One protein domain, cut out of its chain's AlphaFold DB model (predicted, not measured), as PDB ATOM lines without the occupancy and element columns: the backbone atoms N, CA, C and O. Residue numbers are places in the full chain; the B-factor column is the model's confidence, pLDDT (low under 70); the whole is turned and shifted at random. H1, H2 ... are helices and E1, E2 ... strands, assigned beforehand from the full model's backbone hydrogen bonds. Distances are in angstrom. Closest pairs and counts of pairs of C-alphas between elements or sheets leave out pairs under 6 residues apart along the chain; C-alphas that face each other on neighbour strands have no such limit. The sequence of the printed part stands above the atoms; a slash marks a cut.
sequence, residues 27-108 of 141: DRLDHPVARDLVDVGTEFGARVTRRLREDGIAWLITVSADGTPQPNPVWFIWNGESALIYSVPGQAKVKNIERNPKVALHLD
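What this domain is: This is residues 27 to 108 of the 141 residues of the protein "Putative_PNPOx domain-containing protein" of Chloroflexi bacterium (UniProt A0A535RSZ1). Look first for a small, strongly twisted and curled sheet of four strands, with one helix at each end of the long axis: H1 beside the strands at one end, H2 packed over E1 toward the other. Ahead of H1 runs a long stretch with no named element, residues 27 to 42, of which residues 27 to 33 stick out free of the body. The printed part has 82 residues, with two named helices and four named strands in the order H1 E1 E2 E3 H2 E4, a mixed class. The sheet's order is E3 E2 E1 E4, antiparallel throughout. The whole is only just compact, close to loose, with a radius of gyration of the C-alphas of 13.8 A and spans of 40 by 28 by 21 A.

Where its parts are: Begin in the sheet with E2, residues 69 to 78, which runs 23.8 A from C-alpha 69 at (153.084, 261.171, 283.639) and bends by 70 degrees at residue 75. E1, residues 57 to 63, covers 19.5 A; E4 is residues 104 to 107, 10.1 A, and E3 is residues 83 to 85, 6.4 A. Find C-alpha 43 at (176.217, 272.927, 301.080); from there H1 runs 16.5 A to residue 54. H2, residues 92 to 99, runs 10.7 A to C-alpha 99 at (149.459, 251.078, 291.544).

How they stand to each other: E1, E2 and E3 form a meander, each strand the antiparallel neighbour of the one before, and both steps are hairpins. The pairing of E2 is staggered: residues 69 to 75 pair with E1, where N 60 and O 72 are 2.8 A apart, and residues 76 to 78 pair with E3, where N 84 and O 77 are 2.8 A apart. E4, an edge strand like E3, is antiparallel to E1 at 158 degrees; look at N 59 and O 106, 2.8 A apart. H2 is on the sheet at a height of 8.1 A, over E1 and slantwise to the strands, at 54 degrees to E1 on the local plane; their closest C-alphas, of Val 63 and Asn 96, are 6.1 A apart. H1 is on the sheet at a height of 6.1 A over a local plane of only 6 C-alphas, beside the strands and over none of them; its closest C-alphas to E2 are those of Leu 52 and Trp 78, 6.0 A. H1 and H2 are apart. In H1 and H2 every O i to N i+4 pair is within hydrogen-bond range.

The domain as a whole: The two C-alphas farthest apart, those of Gly 41 and Asp 66, are 40.2 A from each other. The printed part has no cut and no long link; E3 to H2 is short and the other links are tight. The mean pLDDT of the printed part is 74.5, and you will find values under 70 at residues 27 to 38, 40, 87 to 90 and 93.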
ATOM      1  N   ASP A  27     157.225 248.847 307.036       42.91
ATOM      2  CA  ASP A  27     158.174 247.792 306.651       42.91
ATOM      3  C   ASP A  27     158.807 248.000 305.262       42.91
ATOM      4  O   ASP A  27     159.862 247.448 304.962       42.91
ATOM      5  N   ARG A  28     158.192 248.817 304.397       43.00
ATOM      6  CA  ARG A  28     158.707 249.161 303.063       43.00
ATOM      7  C   ARG A  28     159.457 250.501 303.044       43.00
ATOM      8  O   ARG A  28     160.077 250.838 302.036       43.00
ATOM      9  N   LEU A  29     159.458 251.236 304.160       47.81
ATOM     10  CA  LEU A  29     160.386 252.351 304.397       47.81
ATOM     11  C   LEU A  29     161.789 251.854 304.791       47.81
ATOM     12  O   LEU A  29     162.743 252.622 304.726       47.81
ATOM     13  N   ASP A  30     161.948 250.554 305.075       43.88
ATOM     14  CA  ASP A  30     163.245 249.881 305.231       43.88
ATOM     15  C   ASP A  30     163.930 249.556 303.888       43.88
ATOM     16  O   ASP A  30     164.795 248.682 303.795       43.88
ATOM     17  N   HIS A  31     163.593 250.277 302.816       43.62
ATOM     18  CA  HIS A  31     164.446 250.288 301.637       43.62
ATOM     19  C   HIS A  31     165.704 251.123 301.926       43.62
ATOM     20  O   HIS A  31     165.586 252.267 302.368       43.62
ATOM     21  N   PRO A  32     166.915 250.610 301.628       41.91
ATOM     22  CA  PRO A  32     168.189 251.264 301.959       41.91
ATOM     23  C   PRO A  32     168.384 252.648 301.311       41.91
ATOM     24  O   PRO A  32     169.357 253.326 301.605       41.91
ATOM     25  N   VAL A  33     167.455 253.082 300.455       43.91
ATOM     26  CA  VAL A  33     167.454 254.388 299.784       43.91
ATOM     27  C   VAL A  33     166.803 255.500 300.625       43.91
ATOM     28  O   VAL A  33     166.996 256.669 300.322       43.91
ATOM     29  N   ALA A  34     166.027 255.171 301.666       46.19
ATOM     30  CA  ALA A  34     165.265 256.162 302.438       46.19
ATOM     31  C   ALA A  34     166.020 256.748 303.644       46.19
ATOM     32  O   ALA A  34     165.575 257.744 304.206       46.19
ATOM     33  N   ARG A  35     167.142 256.141 304.057       50.03
ATOM     34  CA  ARG A  35     167.797 256.489 305.329       50.03
ATOM     35  C   ARG A  35     168.596 257.797 305.320       50.03
ATOM     36  O   ARG A  35     168.875 258.279 306.401       50.03
ATOM     37  N   ASP A  36     168.843 258.408 304.159       60.16
ATOM     38  CA  ASP A  36     169.387 259.771 304.044       60.16
ATOM     39  C   ASP A  36     168.923 260.414 302.727       60.16
ATOM     40  O   ASP A  36     169.658 260.482 301.742       60.16
ATOM     41  N   LEU A  37     167.664 260.865 302.664       65.69
ATOM     42  CA  LEU A  37     167.132 261.510 301.451       65.69
ATOM     43  C   LEU A  37     167.882 262.816 301.114       65.69
ATOM     44  O   LEU A  37     167.934 263.222 299.953       65.69
ATOM     45  N   VAL A  38     168.444 263.486 302.127       68.25
ATOM     46  CA  VAL A  38     169.183 264.748 301.996       68.25
ATOM     47  C   VAL A  38     170.339 264.781 303.001       68.25
ATOM     48  O   VAL A  38     170.102 264.842 304.204       68.25
ATOM     49  N   ASP A  39     171.583 264.823 302.517       75.00
ATOM     50  CA  ASP A  39     172.770 265.013 303.364       75.00
ATOM     51  C   ASP A  39     172.949 266.492 303.746       75.00
ATOM     52  O   ASP A  39     173.568 267.282 303.025       75.00
ATOM     53  N   VAL A  40     172.412 266.856 304.911       69.44
ATOM     54  CA  VAL A  40     172.477 268.210 305.484       69.44
ATOM     55  C   VAL A  40     173.894 268.692 305.814       69.44
ATOM     56  O   VAL A  40     174.078 269.890 306.022       69.44
ATOM     57  N   GLY A  41     174.889 267.800 305.864       73.25
ATOM     58  CA  GLY A  41     176.289 268.155 306.101       73.25
ATOM     59  C   GLY A  41     176.952 268.844 304.906       73.25
ATOM     60  O   GLY A  41     177.999 269.475 305.054       73.25
ATOM     61  N   THR A  42     176.332 268.768 303.727       81.44
ATOM     62  CA  THR A  42     176.817 269.408 302.498       81.44
ATOM     63  C   THR A  42     176.132 270.751 302.242       81.44
ATOM     64  O   THR A  42     174.966 270.957 302.583       81.44
ATOM     65  N   GLU A  43     176.818 271.667 301.551       78.44
ATOM     66  CA  GLU A  43     176.217 272.927 301.080       78.44
ATOM     67  C   GLU A  43     174.968 272.671 300.215       78.44
ATOM     68  O   GLU A  43     173.956 273.373 300.316       78.44
ATOM     69  N   PHE A  44     175.017 271.618 299.393       76.19
ATOM     70  CA  PHE A  44     173.898 271.193 298.564       76.19
ATOM     71  C   PHE A  44     172.698 270.750 299.409       76.19
ATOM     72  O   PHE A  44     171.592 271.244 299.191       76.19
ATOM     73  N   GLY A  45     172.897 269.883 300.403       80.12
ATOM     74  CA  GLY A  45     171.812 269.441 301.274       80.12
ATOM     75  C   GLY A  45     171.246 270.565 302.129       80.12
ATOM     76  O   GLY A  45     170.029 270.700 302.208       80.12
ATOM     77  N   ALA A  46     172.085 271.465 302.653       80.69
ATOM     78  CA  ALA A  46     171.620 272.664 303.350       80.69
ATOM     79  C   ALA A  46     170.714 273.538 302.458       80.69
ATOM     80  O   ALA A  46     169.665 274.023 302.898       80.69
ATOM     81  N   ARG A  47     171.066 273.695 301.175       80.56
ATOM     82  CA  ARG A  47     170.236 274.401 300.187       80.56
ATOM     83  C   ARG A  47     168.927 273.663 299.890       80.56
ATOM     84  O   ARG A  47     167.890 274.317 299.773       80.56
ATOM     85  N   VAL A  48     168.961 272.338 299.766       82.31
ATOM     86  CA  VAL A  48     167.771 271.502 299.532       82.31
ATOM     87  C   VAL A  48     166.823 271.563 300.730       82.31
ATOM     88  O   VAL A  48     165.644 271.851 300.550       82.31
ATOM     89  N   THR A  49     167.324 271.389 301.955       81.12
ATOM     90  CA  THR A  49     166.522 271.479 303.184       81.12
ATOM     91  C   THR A  49     165.893 272.853 303.351       81.12
ATOM     92  O   THR A  49     164.736 272.947 303.756       81.12
ATOM     93  N   ARG A  50     166.623 273.923 303.018       81.69
ATOM     94  CA  ARG A  50     166.070 275.277 303.035       81.69
ATOM     95  C   ARG A  50     164.886 275.407 302.077       81.69
ATOM     96  O   ARG A  50     163.828 275.856 302.500       81.69
ATOM     97  N   ARG A  51     165.022 274.934 300.835       81.81
ATOM     98  CA  ARG A  51     163.918 274.950 299.862       81.81
ATOM     99  C   ARG A  51     162.737 274.087 300.280       81.81
ATOM    100  O   ARG A  51     161.611 274.541 300.200       81.81
ATOM    101  N   LEU A  52     162.975 272.895 300.821       82.56
ATOM    102  CA  LEU A  52     161.899 272.036 301.332       82.56
ATOM    103  C   LEU A  52     161.114 272.669 302.495       82.56
ATOM    104  O   LEU A  52     159.984 272.265 302.751       82.56
ATOM    105  N   ARG A  53     161.709 273.628 303.216       77.88
ATOM    106  CA  ARG A  53     161.052 274.382 304.295       77.88
ATOM    107  C   ARG A  53     160.378 275.666 303.810       77.88
ATOM    108  O   ARG A  53     159.371 276.061 304.386       77.88
ATOM    109  N   GLU A  54     160.960 276.334 302.818       80.94
ATOM    110  CA  GLU A  54     160.478 277.617 302.286       80.94
ATOM    111  C   GLU A  54     159.384 277.431 301.219       80.94
ATOM    112  O   GLU A  54     158.459 278.241 301.132       80.94
ATOM    113  N   ASP A  55     159.453 276.355 300.433       77.06
ATOM    114  CA  ASP A  55     158.540 276.086 299.326       77.06
ATOM    115  C   ASP A  55     157.310 275.329 299.854       77.06
ATOM    116  O   ASP A  55     157.376 274.144 300.167       77.06
ATOM    117  N   GLY A  56     156.159 276.001 299.956       74.00
ATOM    118  CA  GLY A  56     154.913 275.371 300.425       74.00
ATOM    119  C   GLY A  56     154.199 274.508 299.375       74.00
ATOM    120  O   GLY A  56     153.300 273.735 299.709       74.00
ATOM    121  N   ILE A  57     154.581 274.640 298.102       80.00
ATOM    122  CA  ILE A  57     153.928 273.986 296.963       80.00
ATOM    123  C   ILE A  57     154.978 273.224 296.154       80.00
ATOM    124  O   ILE A  57     156.001 273.780 295.764       80.00
ATOM    125  N   ALA A  58     154.685 271.960 295.859       84.50
ATOM    126  CA  ALA A  58     155.476 271.113 294.978       84.50
ATOM    127  C   ALA A  58     154.603 270.477 293.896       84.50
ATOM    128  O   ALA A  58     153.401 270.280 294.067       84.50
ATOM    129  N   TRP A  59     155.216 270.098 292.785       85.62
ATOM    130  CA  TRP A  59     154.586 269.331 291.721       85.62
ATOM    131  C   TRP A  59     154.829 267.844 291.960       85.62
ATOM    132  O   TRP A  59     155.955 267.360 291.846       85.62
ATOM    133  N   LEU A  60     153.767 267.112 292.290       85.56
ATOM    134  CA  LEU A  60     153.793 265.662 292.414       85.56
ATOM    135  C   LEU A  60     153.481 265.029 291.063       85.56
ATOM    136  O   LEU A  60     152.382 265.178 290.524       85.56
ATOM    137  N   ILE A  61     154.443 264.287 290.537       86.31
ATOM    138  CA  ILE A  61     154.337 263.591 289.263       86.31
ATOM    139  C   ILE A  61     154.030 262.128 289.565       86.31
ATOM    140  O   ILE A  61     154.843 261.408 290.149       86.31
ATOM    141  N   THR A  62     152.835 261.699 289.164       85.50
ATOM    142  CA  THR A  62     152.392 260.298 289.243       85.50
ATOM    143  C   THR A  62     152.319 259.699 287.846       85.50
ATOM    144  O   THR A  62     152.165 260.436 286.877       85.50
ATOM    145  N   VAL A  63     152.409 258.379 287.718       85.62
ATOM    146  CA  VAL A  63     152.274 257.696 286.424       85.62
ATOM    147  C   VAL A  63     150.892 257.046 286.349       85.62
ATOM    148  O   VAL A  63     150.512 256.303 287.252       85.62
ATOM    149  N   SER A  64     150.126 257.359 285.299       82.56
ATOM    150  CA  SER A  64     148.836 256.715 285.008       82.56
ATOM    151  C   SER A  64     149.015 255.221 284.702       82.56
ATOM    152  O   SER A  64     150.112 254.778 284.365       82.56
ATOM    153  N   ALA A  65     147.926 254.449 284.734       80.62
ATOM    154  CA  ALA A  65     147.917 253.064 284.255       80.62
ATOM    155  C   ALA A  65     148.419 252.939 282.803       80.62
ATOM    156  O   ALA A  65     149.091 251.967 282.472       80.62
ATOM    157  N   ASP A  66     148.168 253.960 281.980       82.44
ATOM    158  CA  ASP A  66     148.602 254.022 280.578       82.44
ATOM    159  C   ASP A  66     150.068 254.469 280.409       82.44
ATOM    160  O   ASP A  66     150.532 254.693 279.296       82.44
ATOM    161  N   GLY A  67     150.810 254.662 281.506       83.56
ATOM    162  CA  GLY A  67     152.207 255.113 281.484       83.56
ATOM    163  C   GLY A  67     152.394 256.630 281.362       83.56
ATOM    164  O   GLY A  67     153.514 257.121 281.483       83.56
ATOM    165  N   THR A  68     151.317 257.396 281.179       85.31
ATOM    166  CA  THR A  68     151.386 258.858 281.049       85.31
ATOM    167  C   THR A  68     151.739 259.530 282.385       85.31
ATOM    168  O   THR A  68     151.019 259.312 283.368       85.31
ATOM    169  N   PRO A  69     152.783 260.379 282.451       86.69
ATOM    170  CA  PRO A  69     153.084 261.171 283.639       86.69
ATOM    171  C   PRO A  69     152.041 262.279 283.842       86.69
ATOM    172  O   PRO A  69     151.673 262.989 282.910       86.69
ATOM    173  N   GLN A  70     151.569 262.429 285.076       83.94
ATOM    174  CA  GLN A  70     150.517 263.357 285.489       83.94
ATOM    175  C   GLN A  70     151.053 264.290 286.586       83.94
ATOM    176  O   GLN A  70     151.068 263.888 287.760       83.94
ATOM    177  N   PRO A  71     151.523 265.502 286.229       83.19
ATOM    178  CA  PRO A  71     151.978 266.499 287.192       83.19
ATOM    179  C   PRO A  71     150.780 267.161 287.880       83.19
ATOM    180  O   PRO A  71     149.915 267.735 287.226       83.19
ATOM    181  N   ASN A  72     150.732 267.102 289.209       83.00
ATOM    182  CA  ASN A  72     149.695 267.740 290.015       83.00
ATOM    183  C   ASN A  72     150.330 268.599 291.116       83.00
ATOM    184  O   ASN A  72     151.150 268.074 291.874       83.00
ATOM    185  N   PRO A  73     149.945 269.876 291.270       83.31
ATOM    186  CA  PRO A  73     150.420 270.687 292.380       83.31
ATOM    187  C   PRO A  73     149.847 270.160 293.701       83.31
ATOM    188  O   PRO A  73     148.652 269.865 293.820       83.31
ATOM    189  N   VAL A  74     150.711 270.016 294.700       81.88
ATOM    190  CA  VAL A  74     150.374 269.567 296.048       81.88
ATOM    191  C   VAL A  74     151.070 270.439 297.080       81.88
ATOM    192  O   VAL A  74     152.218 270.845 296.912       81.88
ATOM    193  N   TRP A  75     150.366 270.694 298.175       82.56
ATOM    194  CA  TRP A  75     150.978 271.234 299.378       82.56
ATOM    195  C   TRP A  75     151.656 270.099 300.138       82.56
ATOM    196  O   TRP A  75     151.080 269.013 300.275       82.56
ATOM    197  N   PHE A  76     152.868 270.349 300.623       82.69
ATOM    198  CA  PHE A  76     153.625 269.381 301.409       82.69
ATOM    199  C   PHE A  76     154.238 270.044 302.642       82.69
ATOM    200  O   PHE A  76     154.421 271.257 302.688       82.69
ATOM    201  N   ILE A  77     154.532 269.233 303.656       79.88
ATOM    202  CA  ILE A  77     155.236 269.657 304.867       79.88
ATOM    203  C   ILE A  77     156.483 268.790 305.013       79.88
ATOM    204  O   ILE A  77     156.386 267.563 304.999       79.88
ATOM    205  N   TRP A  78     157.648 269.416 305.167       79.56
ATOM    206  CA  TRP A  78     158.912 268.724 305.406       79.56
ATOM    207  C   TRP A  78     159.208 268.604 306.906       79.56
ATOM    208  O   TRP A  78     159.281 269.617 307.600       79.56
ATOM    209  N   ASN A  79     159.413 267.382 307.410       74.25
ATOM    210  CA  ASN A  79     159.723 267.129 308.828       74.25
ATOM    211  C   ASN A  79     161.213 266.857 309.118       74.25
ATOM    212  O   ASN A  79     161.566 266.606 310.264       74.25
ATOM    213  N   GLY A  80     162.083 266.933 308.106       71.12
ATOM    214  CA  GLY A  80     163.511 266.613 308.227       71.12
ATOM    215  C   GLY A  80     163.897 265.283 307.586       71.12
ATOM    216  O   GLY A  80     165.013 265.168 307.098       71.12
ATOM    217  N   GLU A  81     162.963 264.337 307.506       70.00
ATOM    218  CA  GLU A  81     163.213 262.984 306.988       70.00
ATOM    219  C   GLU A  81     162.291 262.642 305.810       70.00
ATOM    220  O   GLU A  81     162.667 261.919 304.891       70.00
ATOM    221  N   SER A  82     161.070 263.179 305.810       73.19
ATOM    222  CA  SER A  82     160.029 262.868 304.833       73.19
ATOM    223  C   SER A  82     159.138 264.074 304.522       73.19
ATOM    224  O   SER A  82     158.960 264.996 305.325       73.19
ATOM    225  N   ALA A  83     158.564 264.056 303.316       75.69
ATOM    226  CA  ALA A  83     157.570 265.022 302.870       75.69
ATOM    227  C   ALA A  83     156.160 264.467 303.110       75.69
ATOM    228  O   ALA A  83     155.760 263.473 302.502       75.69
ATOM    229  N   LEU A  84     155.391 265.121 303.979       79.56
ATOM    230  CA  LEU A  84     153.999 264.774 304.242       79.56
ATOM    231  C   LEU A  84     153.083 265.514 303.265       79.56
ATOM    232  O   LEU A  84     153.044 266.743 303.258       79.56
ATOM    233  N   ILE A  85     152.321 264.764 302.468       78.88
ATOM    234  CA  ILE A  85     151.366 265.300 301.492       78.88
ATOM    235  C   ILE A  85     149.953 264.895 301.910       78.88
ATOM    236  O   ILE A  85     149.646 263.708 302.021       78.88
ATOM    237  N   TYR A  86     149.067 265.875 302.086       70.44
ATOM    238  CA  TYR A  86     147.649 265.608 302.320       70.44
ATOM    239  C   TYR A  86     146.907 265.471 300.987       70.44
ATOM    240  O   TYR A  86     146.987 266.327 300.105       70.44
ATOM    241  N   SER A  87     146.149 264.386 300.837       66.50
ATOM    242  CA  SER A  87     145.274 264.168 299.688       66.50
ATOM    243  C   SER A  87     143.896 263.719 300.141       66.50
ATOM    244  O   SER A  87     143.758 262.954 301.092       66.50
ATOM    245  N   VAL A  88     142.872 264.147 299.402       68.81
ATOM    246  CA  VAL A  88     141.528 263.576 299.521       68.81
ATOM    247  C   VAL A  88     141.575 262.120 299.027       68.81
ATOM    248  O   VAL A  88     142.147 261.871 297.955       68.81
ATOM    249  N   PRO A  89     141.016 261.156 299.782       62.91
ATOM    250  CA  PRO A  89     140.945 259.763 299.355       62.91
ATOM    251  C   PRO A  89     140.113 259.605 298.077       62.91
ATOM    252  O   PRO A  89     139.154 260.335 297.847       62.91
ATOM    253  N   GLY A  90     140.488 258.645 297.227       62.50
ATOM    254  CA  GLY A  90     139.762 258.319 295.994       62.50
ATOM    255  C   GLY A  90     140.136 259.146 294.758       62.50
ATOM    256  O   GLY A  90     139.697 258.807 293.657       62.50
ATOM    257  N   GLN A  91     140.984 260.172 294.895       75.00
ATOM    258  CA  GLN A  91     141.493 260.921 293.744       75.00
ATOM    259  C   GLN A  91     142.367 260.055 292.826       75.00
ATOM    260  O   GLN A  91     143.069 259.153 293.285       75.00
ATOM    261  N   ALA A  92     142.374 260.374 291.527       73.88
ATOM    262  CA  ALA A  92     143.148 259.651 290.514       73.88
ATOM    263  C   ALA A  92     144.637 259.532 290.882       73.88
ATOM    264  O   ALA A  92     145.225 258.466 290.732       73.88
ATOM    265  N   LYS A  93     145.218 260.584 291.476       69.44
ATOM    266  CA  LYS A  93     146.603 260.567 291.969       69.44
ATOM    267  C   LYS A  93     146.854 259.507 293.050       69.44
ATOM    268  O   LYS A  93     147.904 258.884 293.033       69.44
ATOM    269  N   VAL A  94     145.892 259.248 293.942       75.56
ATOM    270  CA  VAL A  94     146.019 258.222 294.995       75.56
ATOM    271  C   VAL A  94     145.988 256.828 294.374       75.56
ATOM    272  O   VAL A  94     146.868 256.023 294.644       75.56
ATOM    273  N   LYS A  95     145.051 256.584 293.447       77.06
ATOM    274  CA  LYS A  95     144.967 255.314 292.705       77.06
ATOM    275  C   LYS A  95     146.230 255.040 291.884       77.06
ATOM    276  O   LYS A  95     146.653 253.893 291.770       77.06
ATOM    277  N   ASN A  96     146.837 256.083 291.317       78.12
ATOM    278  CA  ASN A  96     148.095 255.972 290.582       78.12
ATOM    279  C   ASN A  96     149.263 255.616 291.511       78.12
ATOM    280  O   ASN A  96     150.054 254.749 291.164       78.12
ATOM    281  N   ILE A  97     149.340 256.225 292.700       77.12
ATOM    282  CA  ILE A  97     150.380 255.937 293.704       77.12
ATOM    283  C   ILE A  97     150.233 254.520 294.272       77.12
ATOM    284  O   ILE A  97     151.227 253.821 294.447       77.12
ATOM    285  N   GLU A  98     149.000 254.072 294.522       78.94
ATOM    286  CA  GLU A  98     148.714 252.702 294.968       78.94
ATOM    287  C   GLU A  98     149.161 251.656 293.937       78.94
ATOM    288  O   GLU A  98     149.653 250.592 294.308       78.94
ATOM    289  N   ARG A  99     149.018 251.958 292.639       80.06
ATOM    290  CA  ARG A  99     149.459 251.078 291.544       80.06
ATOM    291  C   ARG A  99     150.960 251.155 291.287       80.06
ATOM    292  O   ARG A  99     151.584 250.128 291.037       80.06
ATOM    293  N   ASN A 100     151.528 252.357 291.303       76.12
ATOM    294  CA  ASN A 100     152.941 252.601 291.060       76.12
ATOM    295  C   ASN A 100     153.497 253.563 292.123       76.12
ATOM    296  O   ASN A 100     153.313 254.778 292.008       76.12
ATOM    297  N   PRO A 101     154.234 253.048 293.123       77.75
ATOM    298  CA  PRO A 101     154.791 253.878 294.185       77.75
ATOM    299  C   PRO A 101     155.957 254.759 293.709       77.75
ATOM    300  O   PRO A 101     156.432 255.600 294.470       77.75
ATOM    301  N   LYS A 102     156.445 254.591 292.470       76.62
ATOM    302  CA  LYS A 102     157.486 255.451 291.898       76.62
ATOM    303  C   LYS A 102     156.871 256.787 291.490       76.62
ATOM    304  O   LYS A 102     156.222 256.897 290.451       76.62
ATOM    305  N   VAL A 103     157.116 257.803 292.307       82.81
ATOM    306  CA  VAL A 103     156.695 259.186 292.071       82.81
ATOM    307  C   VAL A 103     157.895 260.118 292.070       82.81
ATOM    308  O   VAL A 103     158.922 259.817 292.676       82.81
ATOM    309  N   ALA A 104     157.751 261.263 291.409       83.81
ATOM    310  CA  ALA A 104     158.727 262.343 291.478       83.81
ATOM    311  C   ALA A 104     158.087 263.583 292.106       83.81
ATOM    312  O   ALA A 104     156.938 263.915 291.808       83.81
ATOM    313  N   LEU A 105     158.839 264.263 292.969       83.06
ATOM    314  CA  LEU A 105     158.455 265.535 293.569       83.06
ATOM    315  C   LEU A 105     159.362 266.628 293.003       83.06
ATOM    316  O   LEU A 105     160.583 266.534 293.103       83.06
ATOM    317  N   HIS A 106     158.767 267.647 292.395       85.06
ATOM    318  CA  HIS A 106     159.488 268.764 291.798       85.06
ATOM    319  C   HIS A 106     159.147 270.067 292.526       85.06
ATOM    320  O   HIS A 106     157.976 270.428 292.640       85.06
ATOM    321  N   LEU A 107     160.171 270.761 293.022       83.19
ATOM    322  CA  LEU A 107     160.035 272.091 293.615       83.19
ATOM    323  C   LEU A 107     160.164 273.154 292.531       83.19
ATOM    324  O   LEU A 107     161.013 273.030 291.643       83.19
ATOM    325  N   ASP A 108     159.345 274.199 292.624       76.69
ATOM    326  CA  ASP A 108     159.451 275.327 291.708       76.69
ATOM    327  C   ASP A 108     160.795 276.052 291.903       76.69
ATOM    328  O   ASP A 108     161.365 276.145 292.989       76.69
TER     329      ASP A 108